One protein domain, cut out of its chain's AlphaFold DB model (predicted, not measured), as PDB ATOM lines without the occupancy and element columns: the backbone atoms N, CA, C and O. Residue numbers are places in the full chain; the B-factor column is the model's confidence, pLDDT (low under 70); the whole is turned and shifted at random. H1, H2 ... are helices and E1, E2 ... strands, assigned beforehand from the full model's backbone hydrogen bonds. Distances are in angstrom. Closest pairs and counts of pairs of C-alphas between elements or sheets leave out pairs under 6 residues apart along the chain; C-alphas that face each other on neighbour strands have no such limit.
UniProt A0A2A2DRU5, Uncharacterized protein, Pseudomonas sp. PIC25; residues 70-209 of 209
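What this domain is: This is residues 70 to 209 of the 209 residues of an uncharacterized protein of Pseudomonas sp. PIC25 (UniProt A0A2A2DRU5). Helix H4 lies in the core of a rounded domain and crosses one face of a small, twisted sheet of four strands, E1 to E4, while the crossed helices H1 and H3 and the small hairpin of E5 and E6 lie round its other sides. The short helix H2 lies at one end, beyond H3, and H5 lies at another, reaching E2 and E3 of the sheet with its residues 199 to 206. The printed part has 140 residues with five named helices and six named strands, in the order E1 E2 E3 E4 H1 H2 H3 H4 E5 E6 H5, and its class is mixed, helices and strands. Both sheets are antiparallel, in the orders E1 E2 E3 E4 and E5 E6. The whole is compact, with a radius of gyration of the C-alphas of 14.2 A and spans of 41 by 39 by 30 A.

How they stand to each other: E1, residues 70 to 72, E2, residues 79 to 85, E3, residues 88 to 91, and E4, residues 96 to 98, form a meander, each strand the antiparallel neighbour of the one before. From edge to edge their lines turn by 93 degrees. The pairing is staggered: E2 pairs with E1 over residues 79 to 81 and with E3 over residues 82 to 85. Within hydrogen-bond range are N 71 and O 80, 2.8 A, in the hairpin of E1 and E2; N 83 and O 90, 2.8 A, in that of E2 and E3; and N 97 and O 89, 2.8 A, in that of E3 and E4. H1, residues 99 to 113, only grazes this sheet with residues 99 to 104. H3, residues 136 to 144, is the hub, touching three helices. It touches H1 at a steep tilt of 52 degrees, opposite ways, the closest C-alphas being those of Thr 105 and Tyr 140, 4.9 A. H2, residues 124 to 128, touches H3, with the C-alphas of Val 127 and Val 138 closest at 5.8 A. H4, residues 148 to 160, touches H3 at a steep tilt of 69.8 degrees, only just short of about perpendicular, with the C-alphas of Gly 137 and Pro 148 closest at 5.5 A. H4 is on the four-stranded sheet at a height of 6.9 A, and on the local plane it runs across the strands, at 73 degrees to E2. The closest C-alphas of H4 and E5, residues 164 to 166, are those of Glu 159 and Val 165, 5.8 A. E5 forms a hairpin with E6, residues 177 to 179, where N 165 and O 178 are within hydrogen-bond range at 2.9 A. H5, residues 195 to 208, is on the four-stranded sheet, the C-alphas of Leu 84 and Leu 203 being 7.1 A apart; H4, H5 and this sheet make two layers, helices on one face of a sheet. H5 only just touches H1, with 3 pairs of C-alphas within 8 A, the closest being Ser 103 and Ile 195 at 6.0 A. H4 and H5 are apart. The helix packing is mostly crossed. In H1, H2, H3 and H5 every O i to N i+4 pair is within hydrogen-bond range; in H4 7 of 9 are.

Where its parts are: E1 begins at C-alpha 70, (52.434, 174.274, -24.588). E2 is 19.9 A long and E3 10.2 A. H1, from C-alpha 99 at (44.314, 173.706, -6.003), is 20.8 A long, H3 12.2 A and H4 19.7 A. H5 is 20.2 A long and ends at C-alpha 208, (63.591, 180.670, -12.734).

The domain as a whole: The C-alphas farthest apart, those of Asp 129 and Glu 208, are 44.1 A apart. The printed part has no cut and ends at the chain's last residue, 209. The link from E6 to H5, residues 180 to 194, is long. The mean pLDDT of the printed part is 84.3; residues 121, 148, 168 to 174, 188 to 189 and 209 are under 70.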
ATOM      1  N   ASP A  70      52.886 175.269 -23.611       92.94
ATOM      2  CA  ASP A  70      52.434 174.274 -24.588       92.94
ATOM      3  C   ASP A  70      52.522 172.855 -23.995       92.94
ATOM      4  O   ASP A  70      53.572 172.440 -23.519       92.94
ATOM      5  N   CYS A  71      51.445 172.073 -24.090       92.00
ATOM      6  CA  CYS A  71      51.379 170.699 -23.583       92.00
ATOM      7  C   CYS A  71      50.596 169.780 -24.543       92.00
ATOM      8  O   CYS A  71      49.941 170.225 -25.493       92.00
ATOM      9  N   GLN A  72      50.654 168.466 -24.316       90.81
ATOM     10  CA  GLN A  72      49.933 167.463 -25.102       90.81
ATOM     11  C   GLN A  72      49.261 166.420 -24.212       90.81
ATOM     12  O   GLN A  72      49.837 165.925 -23.251       90.81
ATOM     13  N   THR A  73      48.027 166.028 -24.545       87.00
ATOM     14  CA  THR A  73      47.323 164.989 -23.778       87.00
ATOM     15  C   THR A  73      48.040 163.641 -23.884       87.00
ATOM     16  O   THR A  73      48.346 163.202 -24.994       87.00
ATOM     17  N   LEU A  74      48.158 162.917 -22.773       83.25
ATOM     18  CA  LEU A  74      48.945 161.680 -22.683       83.25
ATOM     19  C   LEU A  74      48.425 160.515 -23.544       83.25
ATOM     20  O   LEU A  74      49.191 159.652 -23.954       83.25
ATOM     21  N   SER A  75      47.120 160.464 -23.844       74.19
ATOM     22  CA  SER A  75      46.547 159.351 -24.623       74.19
ATOM     23  C   SER A  75      46.580 159.555 -26.139       74.19
ATOM     24  O   SER A  75      46.826 158.603 -26.872       74.19
ATOM     25  N   LYS A  76      46.254 160.759 -26.629       75.50
ATOM     26  CA  LYS A  76      46.097 161.040 -28.072       75.50
ATOM     27  C   LYS A  76      47.105 162.049 -28.621       75.50
ATOM     28  O   LYS A  76      47.074 162.319 -29.815       75.50
ATOM     29  N   GLY A  77      47.959 162.624 -27.773       82.56
ATOM     30  CA  GLY A  77      48.900 163.673 -28.173       82.56
ATOM     31  C   GLY A  77      48.224 164.966 -28.638       82.56
ATOM     32  O   GLY A  77      48.834 165.745 -29.362       82.56
ATOM     33  N   ASN A  78      46.955 165.196 -28.275       85.88
ATOM     34  CA  ASN A  78      46.247 166.411 -28.666       85.88
ATOM     35  C   ASN A  78      46.913 167.622 -27.997       85.88
ATOM     36  O   ASN A  78      46.996 167.628 -26.764       85.88
ATOM     37  N   PRO A  79      47.352 168.630 -28.768       91.69
ATOM     38  CA  PRO A  79      47.978 169.815 -28.206       91.69
ATOM     39  C   PRO A  79      46.953 170.681 -27.470       91.69
ATOM     40  O   PRO A  79      45.787 170.768 -27.870       91.69
ATOM     41  N   PHE A  80      47.394 171.318 -26.395       92.12
ATOM     42  CA  PHE A  80      46.658 172.348 -25.671       92.12
ATOM     43  C   PHE A  80      47.645 173.255 -24.936       92.12
ATOM     44  O   PHE A  80      48.802 172.887 -24.754       92.12
ATOM     45  N   ARG A  81      47.176 174.418 -24.489       93.12
ATOM     46  CA  ARG A  81      47.959 175.319 -23.647       93.12
ATOM     47  C   ARG A  81      47.402 175.393 -22.243       93.12
ATOM     48  O   ARG A  81      46.186 175.279 -22.046       93.12
ATOM     49  N   TYR A  82      48.290 175.582 -21.281       94.31
ATOM     50  CA  TYR A  82      47.934 175.802 -19.892       94.31
ATOM     51  C   TYR A  82      48.744 176.945 -19.293       94.31
ATOM     52  O   TYR A  82      49.757 177.355 -19.843       94.31
ATOM     53  N   LYS A  83      48.267 177.477 -18.177       93.56
ATOM     54  CA  LYS A  83      48.927 178.537 -17.428       93.56
ATOM     55  C   LYS A  83      48.864 178.196 -15.951       93.56
ATOM     56  O   LYS A  83      47.810 177.787 -15.454       93.56
ATOM     57  N   LEU A  84      49.986 178.357 -15.266       93.06
ATOM     58  CA  LEU A  84      50.063 178.190 -13.823       93.06
ATOM     59  C   LEU A  84      49.695 179.512 -13.158       93.06
ATOM     60  O   LEU A  84      50.169 180.577 -13.537       93.06
ATOM     61  N   THR A  85      48.785 179.439 -12.198       90.69
ATOM     62  CA  THR A  85      48.292 180.587 -11.434       90.69
ATOM     63  C   THR A  85      48.438 180.286  -9.953       90.69
ATOM     64  O   THR A  85      48.478 179.116  -9.573       90.69
ATOM     65  N   ASP A  86      48.383 181.301  -9.097       88.00
ATOM     66  CA  ASP A  86      48.354 181.103  -7.639       88.00
ATOM     67  C   ASP A  86      47.198 180.203  -7.173       88.00
ATOM     68  O   ASP A  86      47.265 179.567  -6.127       88.00
ATOM     69  N   SER A  87      46.128 180.128  -7.968       86.88
ATOM     70  CA  SER A  87      44.917 179.365  -7.658       86.88
ATOM     71  C   SER A  87      44.861 177.959  -8.270       86.88
ATOM     72  O   SER A  87      43.907 177.223  -7.998       86.88
ATOM     73  N   GLY A  88      45.853 177.571  -9.081       92.00
ATOM     74  CA  GLY A  88      45.904 176.282  -9.778       92.00
ATOM     75  C   GLY A  88      46.213 176.404 -11.274       92.00
ATOM     76  O   GLY A  88      46.945 177.295 -11.702       92.00
ATOM     77  N   ILE A  89      45.649 175.506 -12.087       93.81
ATOM     78  CA  ILE A  89      45.969 175.350 -13.516       93.81
ATOM     79  C   ILE A  89      44.833 175.908 -14.375       93.81
ATOM     80  O   ILE A  89      43.734 175.354 -14.376       93.81
ATOM     81  N   ALA A  90      45.094 176.934 -15.179       93.62
ATOM     82  CA  ALA A  90      44.165 177.398 -16.207       93.62
ATOM     83  C   ALA A  90      44.456 176.714 -17.549       93.62
ATOM     84  O   ALA A  90      45.612 176.568 -17.932       93.62
ATOM     85  N   ILE A  91      43.422 176.307 -18.286       93.19
ATOM     86  CA  ILE A  91      43.549 175.745 -19.639       93.19
ATOM     87  C   ILE A  91      43.027 176.746 -20.667       93.19
ATOM     88  O   ILE A  91      41.904 177.235 -20.535       93.19
ATOM     89  N   GLU A  92      43.781 176.981 -21.741       91.44
ATOM     90  CA  GLU A  92      43.357 177.884 -22.816       91.44
ATOM     91  C   GLU A  92      42.061 177.370 -23.470       91.44
ATOM     92  O   GLU A  92      41.961 176.207 -23.888       91.44
ATOM     93  N   GLY A  93      41.032 178.225 -23.504       87.31
ATOM     94  CA  GLY A  93      39.698 177.870 -24.006       87.31
ATOM     95  C   GLY A  93      39.018 176.727 -23.238       87.31
ATOM     96  O   GLY A  93      38.146 176.050 -23.786       87.31
ATOM     97  N   GLY A  94      39.450 176.454 -22.004       86.56
ATOM     98  CA  GLY A  94      39.034 175.304 -21.209       86.56
ATOM     99  C   GLY A  94      38.712 175.646 -19.750       86.56
ATOM    100  O   GLY A  94      38.474 176.805 -19.418       86.56
ATOM    101  N   PRO A  95      38.634 174.625 -18.879       87.69
ATOM    102  CA  PRO A  95      38.395 174.831 -17.455       87.69
ATOM    103  C   PRO A  95      39.645 175.355 -16.739       87.69
ATOM    104  O   PRO A  95      40.771 175.155 -17.197       87.69
ATOM    105  N   THR A  96      39.428 175.913 -15.553       91.00
ATOM    106  CA  THR A  96      40.470 176.082 -14.538       91.00
ATOM    107  C   THR A  96      40.344 174.952 -13.523       91.00
ATOM    108  O   THR A  96      39.247 174.691 -13.031       91.00
ATOM    109  N   PHE A  97      41.450 174.279 -13.219       91.75
ATOM    110  CA  PHE A  97      41.557 173.312 -12.132       91.75
ATOM    111  C   PHE A  97      42.094 174.027 -10.901       91.75
ATOM    112  O   PHE A  97      43.230 174.501 -10.913       91.75
ATOM    113  N   THR A  98      41.285 174.122  -9.849       92.81
ATOM    114  CA  THR A  98      41.715 174.786  -8.615       92.81
ATOM    115  C   THR A  98      42.675 173.900  -7.821       92.81
ATOM    116  O   THR A  98      42.653 172.676  -7.957       92.81
ATOM    117  N   LEU A  99      43.484 174.488  -6.934       91.75
ATOM    118  CA  LEU A  99      44.314 173.706  -6.003       91.75
ATOM    119  C   LEU A  99      43.491 172.727  -5.163       91.75
ATOM    120  O   LEU A  99      43.938 171.608  -4.911       91.75
ATOM    121  N   ALA A 100      42.273 173.114  -4.778       90.81
ATOM    122  CA  ALA A 100      41.360 172.238  -4.055       90.81
ATOM    123  C   ALA A 100      40.970 171.016  -4.900       90.81
ATOM    124  O   ALA A 100      41.065 169.887  -4.420       90.81
ATOM    125  N   ASP A 101      40.606 171.223  -6.168       90.81
ATOM    126  CA  ASP A 101      40.256 170.134  -7.087       90.81
ATOM    127  C   ASP A 101      41.438 169.189  -7.314       90.81
ATOM    128  O   ASP A 101      41.277 167.966  -7.298       90.81
ATOM    129  N   ILE A 102      42.634 169.751  -7.503       92.38
ATOM    130  CA  ILE A 102      43.872 168.995  -7.704       92.38
ATOM    131  C   ILE A 102      44.180 168.166  -6.454       92.38
ATOM    132  O   ILE A 102      44.364 166.953  -6.555       92.38
ATOM    133  N   SER A 103      44.171 168.793  -5.277       92.38
ATOM    134  CA  SER A 103      44.440 168.133  -3.997       92.38
ATOM    135  C   SER A 103      43.451 167.002  -3.720       92.38
ATOM    136  O   SER A 103      43.867 165.875  -3.452       92.38
ATOM    137  N   LEU A 104      42.145 167.249  -3.880       91.62
ATOM    138  CA  LEU A 104      41.114 166.223  -3.701       91.62
ATOM    139  C   LEU A 104      41.276 165.069  -4.695       91.62
ATOM    140  O   LEU A 104      41.135 163.907  -4.319       91.62
ATOM    141  N   THR A 105      41.618 165.370  -5.948       92.31
ATOM    142  CA  THR A 105      41.843 164.347  -6.979       92.31
ATOM    143  C   THR A 105      43.044 163.466  -6.639       92.31
ATOM    144  O   THR A 105      42.944 162.239  -6.694       92.31
ATOM    145  N   LEU A 106      44.171 164.069  -6.254       93.31
ATOM    146  CA  LEU A 106      45.375 163.337  -5.865       93.31
ATOM    147  C   LEU A 106      45.154 162.536  -4.570       93.31
ATOM    148  O   LEU A 106      45.588 161.389  -4.481       93.31
ATOM    149  N   MET A 107      44.413 163.084  -3.601       92.12
ATOM    150  CA  MET A 107      44.021 162.377  -2.378       92.12
ATOM    151  C   MET A 107      43.118 161.178  -2.666       92.12
ATOM    152  O   MET A 107      43.271 160.122  -2.045       92.12
ATOM    153  N   GLN A 108      42.192 161.306  -3.616       91.62
ATOM    154  CA  GLN A 108      41.336 160.201  -4.031       91.62
ATOM    155  C   GLN A 108      42.163 159.086  -4.689       91.62
ATOM    156  O   GLN A 108      41.984 157.914  -4.361       91.62
ATOM    157  N   LEU A 109      43.134 159.435  -5.541       92.38
ATOM    158  CA  LEU A 109      44.081 158.466  -6.103       92.38
ATOM    159  C   LEU A 109      44.930 157.783  -5.028       92.38
ATOM    160  O   LEU A 109      45.090 156.564  -5.067       92.38
ATOM    161  N   TRP A 110      45.436 158.542  -4.054       91.94
ATOM    162  CA  TRP A 110      46.183 157.995  -2.922       91.94
ATOM    163  C   TRP A 110      45.330 157.019  -2.106       91.94
ATOM    164  O   TRP A 110      45.778 155.927  -1.774       91.94
ATOM    165  N   THR A 111      44.070 157.365  -1.850       90.81
ATOM    166  CA  THR A 111      43.130 156.504  -1.118       90.81
ATOM    167  C   THR A 111      42.842 155.203  -1.870       90.81
ATOM    168  O   THR A 111      42.756 154.136  -1.263       90.81
ATOM    169  N   ASP A 112      42.692 155.279  -3.192       90.31
ATOM    170  CA  ASP A 112      42.307 154.134  -4.014       90.31
ATOM    171  C   ASP A 112      43.473 153.203  -4.363       90.31
ATOM    172  O   ASP A 112      43.270 151.991  -4.473       90.31
ATOM    173  N   PHE A 113      44.675 153.751  -4.551       89.56
ATOM    174  CA  PHE A 113      45.826 153.013  -5.082       89.56
ATOM    175  C   PHE A 113      47.045 153.017  -4.156       89.56
ATOM    176  O   PHE A 113      47.919 152.153  -4.292       89.56
ATOM    177  N   GLY A 114      47.129 153.947  -3.207       89.25
ATOM    178  CA  GLY A 114      48.328 154.159  -2.406       89.25
ATOM    179  C   GLY A 114      49.536 154.432  -3.303       89.25
ATOM    180  O   GLY A 114      49.506 155.284  -4.189       89.25
ATOM    181  N   SER A 115      50.601 153.652  -3.112       87.06
ATOM    182  CA  SER A 115      51.804 153.680  -3.956       87.06
ATOM    183  C   SER A 115      51.687 152.843  -5.240       87.06
ATOM    184  O   SER A 115      52.681 152.654  -5.940       87.06
ATOM    185  N   SER A 116      50.522 152.252  -5.512       88.81
ATOM    186  CA  SER A 116      50.307 151.367  -6.661       88.81
ATOM    187  C   SER A 116      49.982 152.155  -7.927       88.81
ATOM    188  O   SER A 116      49.561 153.309  -7.880       88.81
ATOM    189  N   ALA A 117      50.156 151.507  -9.078       89.56
ATOM    190  CA  ALA A 117      49.865 152.115 -10.367       89.56
ATOM    191  C   ALA A 117      48.353 152.251 -10.622       89.56
ATOM    192  O   ALA A 117      47.578 151.361 -10.269       89.56
ATOM    193  N   PHE A 118      47.952 153.318 -11.313       88.94
ATOM    194  CA  PHE A 118      46.580 153.586 -11.743       88.94
ATOM    195  C   PHE A 118      46.496 153.904 -13.247       88.94
ATOM    196  O   PHE A 118      47.453 154.417 -13.838       88.94
ATOM    197  N   PRO A 119      45.355 153.618 -13.901       87.88
ATOM    198  CA  PRO A 119      45.122 154.013 -15.287       87.88
ATOM    199  C   PRO A 119      44.670 155.480 -15.389       87.88
ATOM    200  O   PRO A 119      43.933 155.984 -14.537       87.88
ATOM    201  N   LEU A 120      45.048 156.159 -16.479       83.12
ATOM    202  CA  LEU A 120      44.489 157.479 -16.814       83.12
ATOM    203  C   LEU A 120      43.160 157.400 -17.566       83.12
ATOM    204  O   LEU A 120      42.286 158.249 -17.388       83.12
ATOM    205  N   ALA A 121      43.036 156.414 -18.455       68.25
ATOM    206  CA  ALA A 121      41.947 156.346 -19.414       68.25
ATOM    207  C   ALA A 121      40.702 155.720 -18.786       68.25
ATOM    208  O   ALA A 121      40.660 154.513 -18.567       68.25
ATOM    209  N   ASN A 122      39.667 156.536 -18.602       71.00
ATOM    210  CA  ASN A 122      38.318 156.065 -18.326       71.00
ATOM    211  C   ASN A 122      37.366 156.588 -19.411       71.00
ATOM    212  O   ASN A 122      37.483 157.734 -19.854       71.00
ATOM    213  N   SER A 123      36.423 155.752 -19.852       71.19
ATOM    214  CA  SER A 123      35.320 156.190 -20.716       71.19
ATOM    215  C   SER A 123      34.494 157.230 -19.960       71.19
ATOM    216  O   SER A 123      34.000 156.953 -18.872       71.19
ATOM    217  N   ALA A 124      34.343 158.437 -20.512       73.94
ATOM    218  CA  ALA A 124      33.592 159.504 -19.847       73.94
ATOM    219  C   ALA A 124      32.126 159.117 -19.586       73.94
ATOM    220  O   ALA A 124      31.536 159.597 -18.622       73.94
ATOM    221  N   THR A 125      31.556 158.262 -20.437       76.69
ATOM    222  CA  THR A 125      30.219 157.691 -20.256       76.69
ATOM    223  C   THR A 125      30.209 156.764 -19.044       76.69
ATOM    224  O   THR A 125      29.491 157.022 -18.087       76.69
ATOM    225  N   ASP A 126      31.109 155.783 -19.015       78.88
ATOM    226  CA  ASP A 126      31.196 154.778 -17.951       78.88
ATOM    227  C   ASP A 126      31.542 155.410 -16.590       78.88
ATOM    228  O   ASP A 126      31.109 154.926 -15.549       78.88
ATOM    229  N   VAL A 127      32.307 156.512 -16.575       79.00
ATOM    230  CA  VAL A 127      32.590 157.283 -15.349       79.00
ATOM    231  C   VAL A 127      31.304 157.863 -14.774       79.00
ATOM    232  O   VAL A 127      31.060 157.734 -13.577       79.00
ATOM    233  N   ARG A 128      30.473 158.486 -15.616       78.62
ATOM    234  CA  ARG A 128      29.201 159.083 -15.185       78.62
ATOM    235  C   ARG A 128      28.181 158.022 -14.788       78.62
ATOM    236  O   ARG A 128      27.438 158.233 -13.837       78.62
ATOM    237  N   ASP A 129      28.190 156.891 -15.482       80.25
ATOM    238  CA  ASP A 129      27.314 155.753 -15.200       80.25
ATOM    239  C   ASP A 129      27.797 154.926 -13.990       80.25
ATOM    240  O   ASP A 129      27.112 154.000 -13.557       80.25
ATOM    241  N   GLY A 130      28.971 155.246 -13.427       79.38
ATOM    242  CA  GLY A 130      29.545 154.572 -12.259       79.38
ATOM    243  C   GLY A 130      30.071 153.160 -12.540       79.38
ATOM    244  O   GLY A 130      30.268 152.381 -11.610       79.38
ATOM    245  N   THR A 131      30.286 152.815 -13.809       82.31
ATOM    246  CA  THR A 131      30.733 151.489 -14.264       82.31
ATOM    247  C   THR A 131      32.208 151.459 -14.668       82.31
ATOM    248  O   THR A 131      32.771 150.378 -14.847       82.31
ATOM    249  N   ALA A 132      32.852 152.626 -14.787       82.44
ATOM    250  CA  ALA A 132      34.274 152.721 -15.095       82.44
ATOM    251  C   ALA A 132      35.148 152.127 -13.974       82.44
ATOM    252  O   ALA A 132      34.841 152.291 -12.788       82.44
ATOM    253  N   PRO A 133      36.287 151.498 -14.319       83.38
ATOM    254  CA  PRO A 133      37.289 151.138 -13.327       83.38
ATOM    255  C   PRO A 133      37.842 152.392 -12.631       83.38
ATOM    256  O   PRO A 133      37.886 153.484 -13.203       83.38
ATOM    257  N   LYS A 134      38.300 152.225 -11.385       87.38
ATOM    258  CA  LYS A 134      38.999 153.292 -10.659       87.38
ATOM    259  C   LYS A 134      40.231 153.744 -11.450       87.38
ATOM    260  O   LYS A 134      40.911 152.934 -12.077       87.38
ATOM    261  N   GLY A 135      40.519 155.038 -11.399       88.81
ATOM    262  CA  GLY A 135      41.623 155.674 -12.116       88.81
ATOM    263  C   GLY A 135      41.457 157.190 -12.125       88.81
ATOM    264  O   GLY A 135      40.520 157.709 -11.518       88.81
ATOM    265  N   MET A 136      42.318 157.896 -12.857       88.81
ATOM    266  CA  MET A 136      42.378 159.365 -12.837       88.81
ATOM    267  C   MET A 136      41.030 160.032 -13.148       88.81
ATOM    268  O   MET A 136      40.580 160.900 -12.407       88.81
ATOM    269  N   GLY A 137      40.338 159.588 -14.203       87.94
ATOM    270  CA  GLY A 137      39.040 160.161 -14.575       87.94
ATOM    271  C   GLY A 137      37.935 159.937 -13.535       87.94
ATOM    272  O   GLY A 137      37.075 160.797 -13.374       87.94
ATOM    273  N   VAL A 138      37.960 158.805 -12.819       86.62
ATOM    274  CA  VAL A 138      36.991 158.523 -11.743       86.62
ATOM    275  C   VAL A 138      37.338 159.343 -10.506       86.62
ATOM    276  O   VAL A 138      36.443 159.954  -9.934       86.62
ATOM    277  N   ALA A 139      38.621 159.414 -10.140       90.00
ATOM    278  CA  ALA A 139      39.090 160.196  -9.002       90.00
ATOM    279  C   ALA A 139      38.710 161.676  -9.144       90.00
ATOM    280  O   ALA A 139      38.100 162.246  -8.244       90.00
ATOM    281  N   TYR A 140      38.969 162.269 -10.314       88.62
ATOM    282  CA  TYR A 140      38.599 163.656 -10.594       88.62
ATOM    283  C   TYR A 140      37.080 163.876 -10.574       88.62
ATOM    284  O   TYR A 140      36.596 164.843  -9.985       88.62
ATOM    285  N   PHE A 141      36.308 162.970 -11.184       86.69
ATOM    286  CA  PHE A 141      34.846 163.070 -11.193       86.69
ATOM    287  C   PHE A 141      34.248 162.958  -9.787       86.69
ATOM    288  O   PHE A 141      33.346 163.717  -9.449       86.69
ATOM    289  N   GLN A 142      34.759 162.051  -8.953       85.31
ATOM    290  CA  GLN A 142      34.312 161.896  -7.567       85.31
ATOM    291  C   GLN A 142      34.700 163.093  -6.696       85.31
ATOM    292  O   GLN A 142      33.905 163.507  -5.856       85.31
ATOM    293  N   ALA A 143      35.886 163.662  -6.919       83.19
ATOM    294  CA  ALA A 143      36.370 164.826  -6.185       83.19
ATOM    295  C   ALA A 143      35.578 166.105  -6.500       83.19
ATOM    296  O   ALA A 143      35.314 166.899  -5.601       83.19
ATOM    297  N   THR A 144      35.196 166.308  -7.765       80.00
ATOM    298  CA  THR A 144      34.733 167.624  -8.253       80.00
ATOM    299  C   THR A 144      33.317 167.627  -8.835       80.00
ATOM    300  O   THR A 144      32.715 168.686  -9.003       80.00
ATOM    301  N   GLY A 145      32.782 166.467  -9.227       77.88
ATOM    302  CA  GLY A 145      31.567 166.361 -10.044       77.88
ATOM    303  C   GLY A 145      31.706 166.937 -11.464       77.88
ATOM    304  O   GLY A 145      30.723 166.993 -12.207       77.88
ATOM    305  N   ALA A 146      32.904 167.384 -11.861       78.38
ATOM    306  CA  ALA A 146      33.143 168.086 -13.115       78.38
ATOM    307  C   ALA A 146      33.343 167.133 -14.305       78.38
ATOM    308  O   ALA A 146      33.460 165.921 -14.176       78.38
ATOM    309  N   ASN A 147      33.376 167.689 -15.517       75.69
ATOM    310  CA  ASN A 147      33.324 166.903 -16.746       75.69
ATOM    311  C   ASN A 147      34.560 165.974 -16.932       75.69
ATOM    312  O   ASN A 147      35.660 166.488 -17.152       75.69
ATOM    313  N   PRO A 148      34.406 164.629 -16.957       66.25
ATOM    314  CA  PRO A 148      35.530 163.682 -17.013       66.25
ATOM    315  C   PRO A 148      36.527 163.833 -18.182       66.25
ATOM    316  O   PRO A 148      37.711 163.567 -17.974       66.25
ATOM    317  N   PRO A 149      36.146 164.268 -19.403       70.62
ATOM    318  CA  PRO A 149      37.102 164.494 -20.491       70.62
ATOM    319  C   PRO A 149      38.186 165.531 -20.168       70.62
ATOM    320  O   PRO A 149      39.298 165.432 -20.695       70.62
ATOM    321  N   ASN A 150      37.898 166.485 -19.277       74.31
ATOM    322  CA  ASN A 150      38.858 167.510 -18.860       74.31
ATOM    323  C   ASN A 150      40.055 166.904 -18.117       74.31
ATOM    324  O   ASN A 150      41.162 167.434 -18.192       74.31
ATOM    325  N   THR A 151      39.869 165.736 -17.498       81.50
ATOM    326  CA  THR A 151      40.922 165.041 -16.757       81.50
ATOM    327  C   THR A 151      42.118 164.647 -17.627       81.50
ATOM    328  O   THR A 151      43.225 164.518 -17.123       81.50
ATOM    329  N   SER A 152      41.931 164.496 -18.943       85.62
ATOM    330  CA  SER A 152      43.041 164.200 -19.862       85.62
ATOM    331  C   SER A 152      44.073 165.329 -19.949       85.62
ATOM    332  O   SER A 152      45.261 165.049 -20.098       85.62
ATOM    333  N   LYS A 153      43.629 166.589 -19.833       89.62
ATOM    334  CA  LYS A 153      44.511 167.761 -19.784       89.62
ATOM    335  C   LYS A 153      45.148 167.894 -18.406       89.62
ATOM    336  O   LYS A 153      46.357 168.054 -18.323       89.62
ATOM    337  N   LEU A 154      44.355 167.731 -17.341       90.69
ATOM    338  CA  LEU A 154      44.868 167.750 -15.969       90.69
ATOM    339  C   LEU A 154      45.974 166.707 -15.762       90.69
ATOM    340  O   LEU A 154      47.021 167.028 -15.225       90.69
ATOM    341  N   ALA A 155      45.767 165.473 -16.225       91.19
ATOM    342  CA  ALA A 155      46.755 164.408 -16.099       91.19
ATOM    343  C   ALA A 155      48.073 164.732 -16.813       91.19
ATOM    344  O   ALA A 155      49.133 164.459 -16.266       91.19
ATOM    345  N   ALA A 156      48.003 165.323 -18.009       91.50
ATOM    346  CA  ALA A 156      49.193 165.729 -18.751       91.50
ATOM    347  C   ALA A 156      49.991 166.796 -17.994       91.50
ATOM    348  O   ALA A 156      51.190 166.628 -17.805       91.50
ATOM    349  N   VAL A 157      49.312 167.826 -17.478       92.81
ATOM    350  CA  VAL A 157      49.975 168.865 -16.678       92.81
ATOM    351  C   VAL A 157      50.553 168.273 -15.390       92.81
ATOM    352  O   VAL A 157      51.694 168.544 -15.053       92.81
ATOM    353  N   LEU A 158      49.827 167.404 -14.680       93.50
ATOM    354  CA  LEU A 158      50.344 166.774 -13.457       93.50
ATOM    355  C   LEU A 158      51.546 165.852 -13.704       93.50
ATOM    356  O   LEU A 158      52.371 165.700 -12.804       93.50
ATOM    357  N   GLU A 159      51.648 165.229 -14.881       93.50
ATOM    358  CA  GLU A 159      52.844 164.472 -15.266       93.50
ATOM    359  C   GLU A 159      54.024 165.408 -15.538       93.50
ATOM    360  O   GLU A 159      55.117 165.171 -15.029       93.50
ATOM    361  N   GLU A 160      53.798 166.499 -16.271       91.94
ATOM    362  CA  GLU A 160      54.819 167.510 -16.571       91.94
ATOM    363  C   GLU A 160      55.366 168.171 -15.297       91.94
ATOM    364  O   GLU A 160      56.577 168.299 -15.124       91.94
ATOM    365  N   LEU A 161      54.481 168.476 -14.341       91.44
ATOM    366  CA  LEU A 161      54.840 168.994 -13.017       91.44
ATOM    367  C   LEU A 161      55.452 167.929 -12.087       91.44
ATOM    368  O   LEU A 161      55.871 168.246 -10.974       91.44
ATOM    369  N   GLY A 162      55.485 166.659 -12.500       91.12
ATOM    370  CA  GLY A 162      56.046 165.549 -11.729       91.12
ATOM    371  C   GLY A 162      55.218 165.111 -10.520       91.12
ATOM    372  O   GLY A 162      55.735 164.396  -9.668       91.12
ATOM    373  N   ALA A 163      53.948 165.513 -10.412       91.62
ATOM    374  CA  ALA A 163      53.042 165.011  -9.372       91.62
ATOM    375  C   ALA A 163      52.671 163.538  -9.606       91.62
ATOM    376  O   ALA A 163      52.461 162.773  -8.659       91.62
ATOM    377  N   ILE A 164      52.595 163.133 -10.875       92.50
ATOM    378  CA  ILE A 164      52.425 161.742 -11.290       92.50
ATOM    379  C   ILE A 164      53.556 161.350 -12.235       92.50
ATOM    380  O   ILE A 164      54.062 162.179 -12.982       92.50
ATOM    381  N   VAL A 165      53.942 160.079 -12.225       91.12
ATOM    382  CA  VAL A 165      55.035 159.568 -13.058       91.12
ATOM    383  C   VAL A 165      54.629 158.277 -13.763       91.12
ATOM    384  O   VAL A 165      53.920 157.453 -13.172       91.12
ATOM    385  N   PRO A 166      55.053 158.062 -15.021       88.44
ATOM    386  CA  PRO A 166      54.782 156.821 -15.730       88.44
ATOM    387  C   PRO A 166      55.534 155.659 -15.073       88.44
ATOM    388  O   PRO A 166      56.702 155.767 -14.699       88.44
ATOM    389  N   THR A 167      54.877 154.508 -14.951       84.56
ATOM    390  CA  THR A 167      55.536 153.306 -14.427       84.56
ATOM    391  C   THR A 167      56.447 152.666 -15.475       84.56
ATOM    392  O   THR A 167      56.128 152.615 -16.663       84.56
ATOM    393  N   ALA A 168      57.580 152.110 -15.032       61.44
ATOM    394  CA  ALA A 168      58.633 151.541 -15.886       61.44
ATOM    395  C   ALA A 168      58.214 150.313 -16.738       61.44
ATOM    396  O   ALA A 168      59.034 149.742 -17.452       61.44
ATOM    397  N   GLY A 169      56.945 149.901 -16.693       55.44
ATOM    398  CA  GLY A 169      56.374 148.795 -17.462       55.44
ATOM    399  C   GLY A 169      55.643 149.239 -18.730       55.44
ATOM    400  O   GLY A 169      54.607 148.660 -19.048       55.44
ATOM    401  N   TYR A 170      56.143 150.274 -19.416       49.22
ATOM    402  CA  TYR A 170      55.529 150.885 -20.600       49.22
ATOM    403  C   TYR A 170      55.229 149.834 -21.684       49.22
ATOM    404  O   TYR A 170      56.077 149.472 -22.498       49.22
ATOM    405  N   SER A 171      54.000 149.319 -21.692       49.56
ATOM    406  CA  SER A 171      53.466 148.513 -22.782       49.56
ATOM    407  C   SER A 171      52.412 149.348 -23.496       49.56
ATOM    408  O   SER A 171      51.562 149.967 -22.855       49.56
ATOM    409  N   ALA A 172      52.423 149.337 -24.830       49.22
ATOM    410  CA  ALA A 172      51.471 150.081 -25.660       49.22
ATOM    411  C   ALA A 172      49.985 149.721 -25.406       49.22
ATOM    412  O   ALA A 172      49.099 150.317 -26.010       49.22
ATOM    413  N   ARG A 173      49.695 148.732 -24.543       52.03
ATOM    414  CA  ARG A 173      48.343 148.275 -24.189       52.03
ATOM    415  C   ARG A 173      47.905 148.600 -22.758       52.03
ATOM    416  O   ARG A 173      46.725 148.430 -22.470       52.03
ATOM    417  N   SER A 174      48.792 149.058 -21.874       62.81
ATOM    418  CA  SER A 174      48.440 149.354 -20.477       62.81
ATOM    419  C   SER A 174      49.318 150.469 -19.914       62.81
ATOM    420  O   SER A 174      50.240 150.228 -19.133       62.81
ATOM    421  N   LEU A 175      49.053 151.702 -20.339       76.12
ATOM    422  CA  LEU A 175      49.693 152.862 -19.732       76.12
ATOM    423  C   LEU A 175      49.197 152.998 -18.286       76.12
ATOM    424  O   LEU A 175      47.988 152.957 -18.038       76.12
ATOM    425  N   SER A 176      50.126 153.121 -17.339       85.12
ATOM    426  CA  SER A 176      49.800 153.280 -15.923       85.12
ATOM    427  C   SER A 176      50.806 154.187 -15.222       85.12
ATOM    428  O   SER A 176      51.994 154.192 -15.557       85.12
ATOM    429  N   TRP A 177      50.307 154.947 -14.255       91.19
ATOM    430  CA  TRP A 177      51.025 156.007 -13.557       91.19
ATOM    431  C   TRP A 177      50.989 155.770 -12.060       91.19
ATOM    432  O   TRP A 177      50.094 155.097 -11.558       91.19
ATOM    433  N   THR A 178      51.954 156.329 -11.350       92.06
ATOM    434  CA  THR A 178      51.996 156.360  -9.885       92.06
ATOM    435  C   THR A 178      52.121 157.796  -9.410       92.06
ATOM    436  O   THR A 178      52.644 158.642 -10.132       92.06
ATOM    437  N   LEU A 179      51.672 158.069  -8.188       91.94
ATOM    438  CA  LEU A 179      51.929 159.345  -7.523       91.94
ATOM    439  C   LEU A 179      53.421 159.461  -7.171       91.94
ATOM    440  O   LEU A 179      54.008 158.489  -6.683       91.94
ATOM    441  N   ASP A 180      54.022 160.637  -7.358       90.56
ATOM    442  CA  ASP A 180      55.328 160.932  -6.763       90.56
ATOM    443  C   ASP A 180      55.137 161.305  -5.289       90.56
ATOM    444  O   ASP A 180      54.886 162.453  -4.919       90.56
ATOM    445  N   LEU A 181      55.238 160.294  -4.428       88.56
ATOM    446  CA  LEU A 181      54.985 160.452  -2.999       88.56
ATOM    447  C   LEU A 181      55.950 161.433  -2.331       88.56
ATOM    448  O   LEU A 181      55.556 162.139  -1.410       88.56
ATOM    449  N   ARG A 182      57.205 161.501  -2.793       86.75
ATOM    450  CA  ARG A 182      58.192 162.416  -2.206       86.75
ATOM    451  C   ARG A 182      57.835 163.851  -2.533       86.75
ATOM    452  O   ARG A 182      57.855 164.691  -1.642       86.75
ATOM    453  N   ARG A 183      57.491 164.103  -3.795       86.12
ATOM    454  CA  ARG A 183      57.145 165.439  -4.274       86.12
ATOM    455  C   ARG A 183      55.820 165.943  -3.701       86.12
ATOM    456  O   ARG A 183      55.674 167.133  -3.464       86.12
ATOM    457  N   LEU A 184      54.883 165.037  -3.428       86.81
ATOM    458  CA  LEU A 184      53.590 165.354  -2.813       86.81
ATOM    459  C   LEU A 184      53.606 165.337  -1.273       86.81
ATOM    460  O   LEU A 184      52.561 165.541  -0.655       86.81
ATOM    461  N   GLY A 185      54.753 165.054  -0.643       83.75
ATOM    462  CA  GLY A 185      54.861 164.954   0.816       83.75
ATOM    463  C   GLY A 185      54.013 163.830   1.428       83.75
ATOM    464  O   GLY A 185      53.628 163.913   2.591       83.75
ATOM    465  N   LEU A 186      53.698 162.790   0.652       81.44
ATOM    466  CA  LEU A 186      52.876 161.658   1.075       81.44
ATOM    467  C   LEU A 186      53.734 160.553   1.707       81.44
ATOM    468  O   LEU A 186      54.719 160.091   1.128       81.44
ATOM    469  N   ASP A 187      53.309 160.064   2.871       79.19
ATOM    470  CA  ASP A 187      53.854 158.877   3.533       79.19
ATOM    471  C   ASP A 187      52.758 157.827   3.807       79.19
ATOM    472  O   ASP A 187      51.582 158.043   3.514       79.19
ATOM    473  N   GLN A 188      53.127 156.664   4.361       64.06
ATOM    474  CA  GLN A 188      52.194 155.545   4.586       64.06
ATOM    475  C   GLN A 188      51.032 155.856   5.556       64.06
ATOM    476  O   GLN A 188      50.131 155.028   5.683       64.06
ATOM    477  N   GLY A 189      51.025 157.014   6.225       66.25
ATOM    478  CA  GLY A 189      49.950 157.467   7.113       66.25
ATOM    479  C   GLY A 189      49.314 158.796   6.702       66.25
ATOM    480  O   GLY A 189      48.474 159.310   7.441       66.25
ATOM    481  N   ALA A 190      49.696 159.368   5.559       74.06
ATOM    482  CA  ALA A 190      49.225 160.680   5.153       74.06
ATOM    483  C   ALA A 190      47.716 160.673   4.859       74.06
ATOM    484  O   ALA A 190      47.213 159.909   4.029       74.06
ATOM    485  N   HIS A 191      46.998 161.566   5.544       74.81
ATOM    486  CA  HIS A 191      45.570 161.828   5.341       74.81
ATOM    487  C   HIS A 191      45.309 163.107   4.533       74.81
ATOM    488  O   HIS A 191      44.156 163.413   4.233       74.81
ATOM    489  N   THR A 192      46.363 163.849   4.192       79.94
ATOM    490  CA  THR A 192      46.312 165.113   3.453       79.94
ATOM    491  C   THR A 192      47.557 165.254   2.581       79.94
ATOM    492  O   THR A 192      48.640 164.857   3.008       79.94
ATOM    493  N   ILE A 193      47.411 165.861   1.402       83.44
ATOM    494  CA  ILE A 193      48.529 166.299   0.555       83.44
ATOM    495  C   ILE A 193      48.852 167.747   0.902       83.44
ATOM    496  O   ILE A 193      47.943 168.579   0.960       83.44
ATOM    497  N   ASP A 194      50.134 168.047   1.095       84.38
ATOM    498  CA  ASP A 194      50.622 169.424   1.209       84.38
ATOM    499  C   ASP A 194      50.716 170.053  -0.190       84.38
ATOM    500  O   ASP A 194      51.784 170.162  -0.799       84.38
ATOM    501  N   ILE A 195      49.544 170.383  -0.739       87.69
ATOM    502  CA  ILE A 195      49.431 170.925  -2.094       87.69
ATOM    503  C   ILE A 195      50.042 172.322  -2.187       87.69
ATOM    504  O   ILE A 195      50.571 172.673  -3.235       87.69
ATOM    505  N   ASP A 196      50.016 173.091  -1.098       88.00
ATOM    506  CA  ASP A 196      50.512 174.464  -1.065       88.00
ATOM    507  C   ASP A 196      52.038 174.497  -1.193       88.00
ATOM    508  O   ASP A 196      52.570 175.253  -2.006       88.00
ATOM    509  N   SER A 197      52.753 173.632  -0.458       88.50
ATOM    510  CA  SER A 197      54.211 173.510  -0.591       88.50
ATOM    511  C   SER A 197      54.617 173.031  -1.985       88.50
ATOM    512  O   SER A 197      55.523 173.609  -2.589       88.50
ATOM    513  N   PHE A 198      53.920 172.019  -2.521       89.38
ATOM    514  CA  PHE A 198      54.130 171.549  -3.892       89.38
ATOM    515  C   PHE A 198      53.923 172.679  -4.909       89.38
ATOM    516  O   PHE A 198      54.744 172.878  -5.804       89.38
ATOM    517  N   TRP A 199      52.844 173.448  -4.761       92.50
ATOM    518  CA  TRP A 199      52.495 174.509  -5.697       92.50
ATOM    519  C   TRP A 199      53.464 175.690  -5.638       92.50
ATOM    520  O   TRP A 199      53.870 176.214  -6.672       92.50
ATOM    521  N   ALA A 200      53.896 176.074  -4.436       89.62
ATOM    522  CA  ALA A 200      54.894 177.118  -4.248       89.62
ATOM    523  C   ALA A 200      56.249 176.753  -4.881       89.62
ATOM    524  O   ALA A 200      56.937 177.627  -5.408       89.62
ATOM    525  N   GLU A 201      56.639 175.474  -4.842       89.81
ATOM    526  CA  GLU A 201      57.836 174.983  -5.535       89.81
ATOM    527  C   GLU A 201      57.672 175.058  -7.057       89.81
ATOM    528  O   GLU A 201      58.566 175.556  -7.741       89.81
ATOM    529  N   VAL A 202      56.519 174.625  -7.579       89.50
ATOM    530  CA  VAL A 202      56.195 174.690  -9.013       89.50
ATOM    531  C   VAL A 202      56.244 176.127  -9.535       89.50
ATOM    532  O   VAL A 202      56.932 176.393 -10.515       89.50
ATOM    533  N   LEU A 203      55.577 177.069  -8.861       88.44
ATOM    534  CA  LEU A 203      55.558 178.473  -9.283       88.44
ATOM    535  C   LEU A 203      56.946 179.118  -9.228       88.44
ATOM    536  O   LEU A 203      57.270 179.941 -10.078       88.44
ATOM    537  N   ARG A 204      57.787 178.739  -8.257       87.38
ATOM    538  CA  ARG A 204      59.173 179.220  -8.197       87.38
ATOM    539  C   ARG A 204      59.999 178.695  -9.368       87.38
ATOM    540  O   ARG A 204      60.738 179.466  -9.966       87.38
ATOM    541  N   ALA A 205      59.869 177.408  -9.690       84.81
ATOM    542  CA  ALA A 205      60.610 176.794 -10.788       84.81
ATOM    543  C   ALA A 205      60.275 177.440 -12.145       84.81
ATOM    544  O   ALA A 205      61.171 177.628 -12.960       84.81
ATOM    545  N   GLU A 206      59.018 177.836 -12.357       81.94
ATOM    546  CA  GLU A 206      58.583 178.545 -13.570       81.94
ATOM    547  C   GLU A 206      59.138 179.969 -13.684       81.94
ATOM    548  O   GLU A 206      59.352 180.453 -14.786       81.94
ATOM    549  N   GLN A 207      59.382 180.652 -12.562       77.19
ATOM    550  CA  GLN A 207      59.968 182.001 -12.566       77.19
ATOM    551  C   GLN A 207      61.486 181.989 -12.804       77.19
ATOM    552  O   GLN A 207      62.064 183.022 -13.143       77.19
ATOM    553  N   GLU A 208      62.142 180.849 -12.578       73.06
ATOM    554  CA  GLU A 208      63.591 180.670 -12.734       73.06
ATOM    555  C   GLU A 208      63.996 180.117 -14.118       73.06
ATOM    556  O   GLU A 208      65.193 180.105 -14.426       73.06
ATOM    557  N   GLY A 209      63.033 179.650 -14.924       57.72
ATOM    558  CA  GLY A 209      63.237 179.044 -16.251       57.72
ATOM    559  C   GLY A 209      63.117 180.028 -17.407       57.72
ATOM    560  O   GLY A 209      63.952 179.916 -18.336       57.72
TER     561      GLY A 209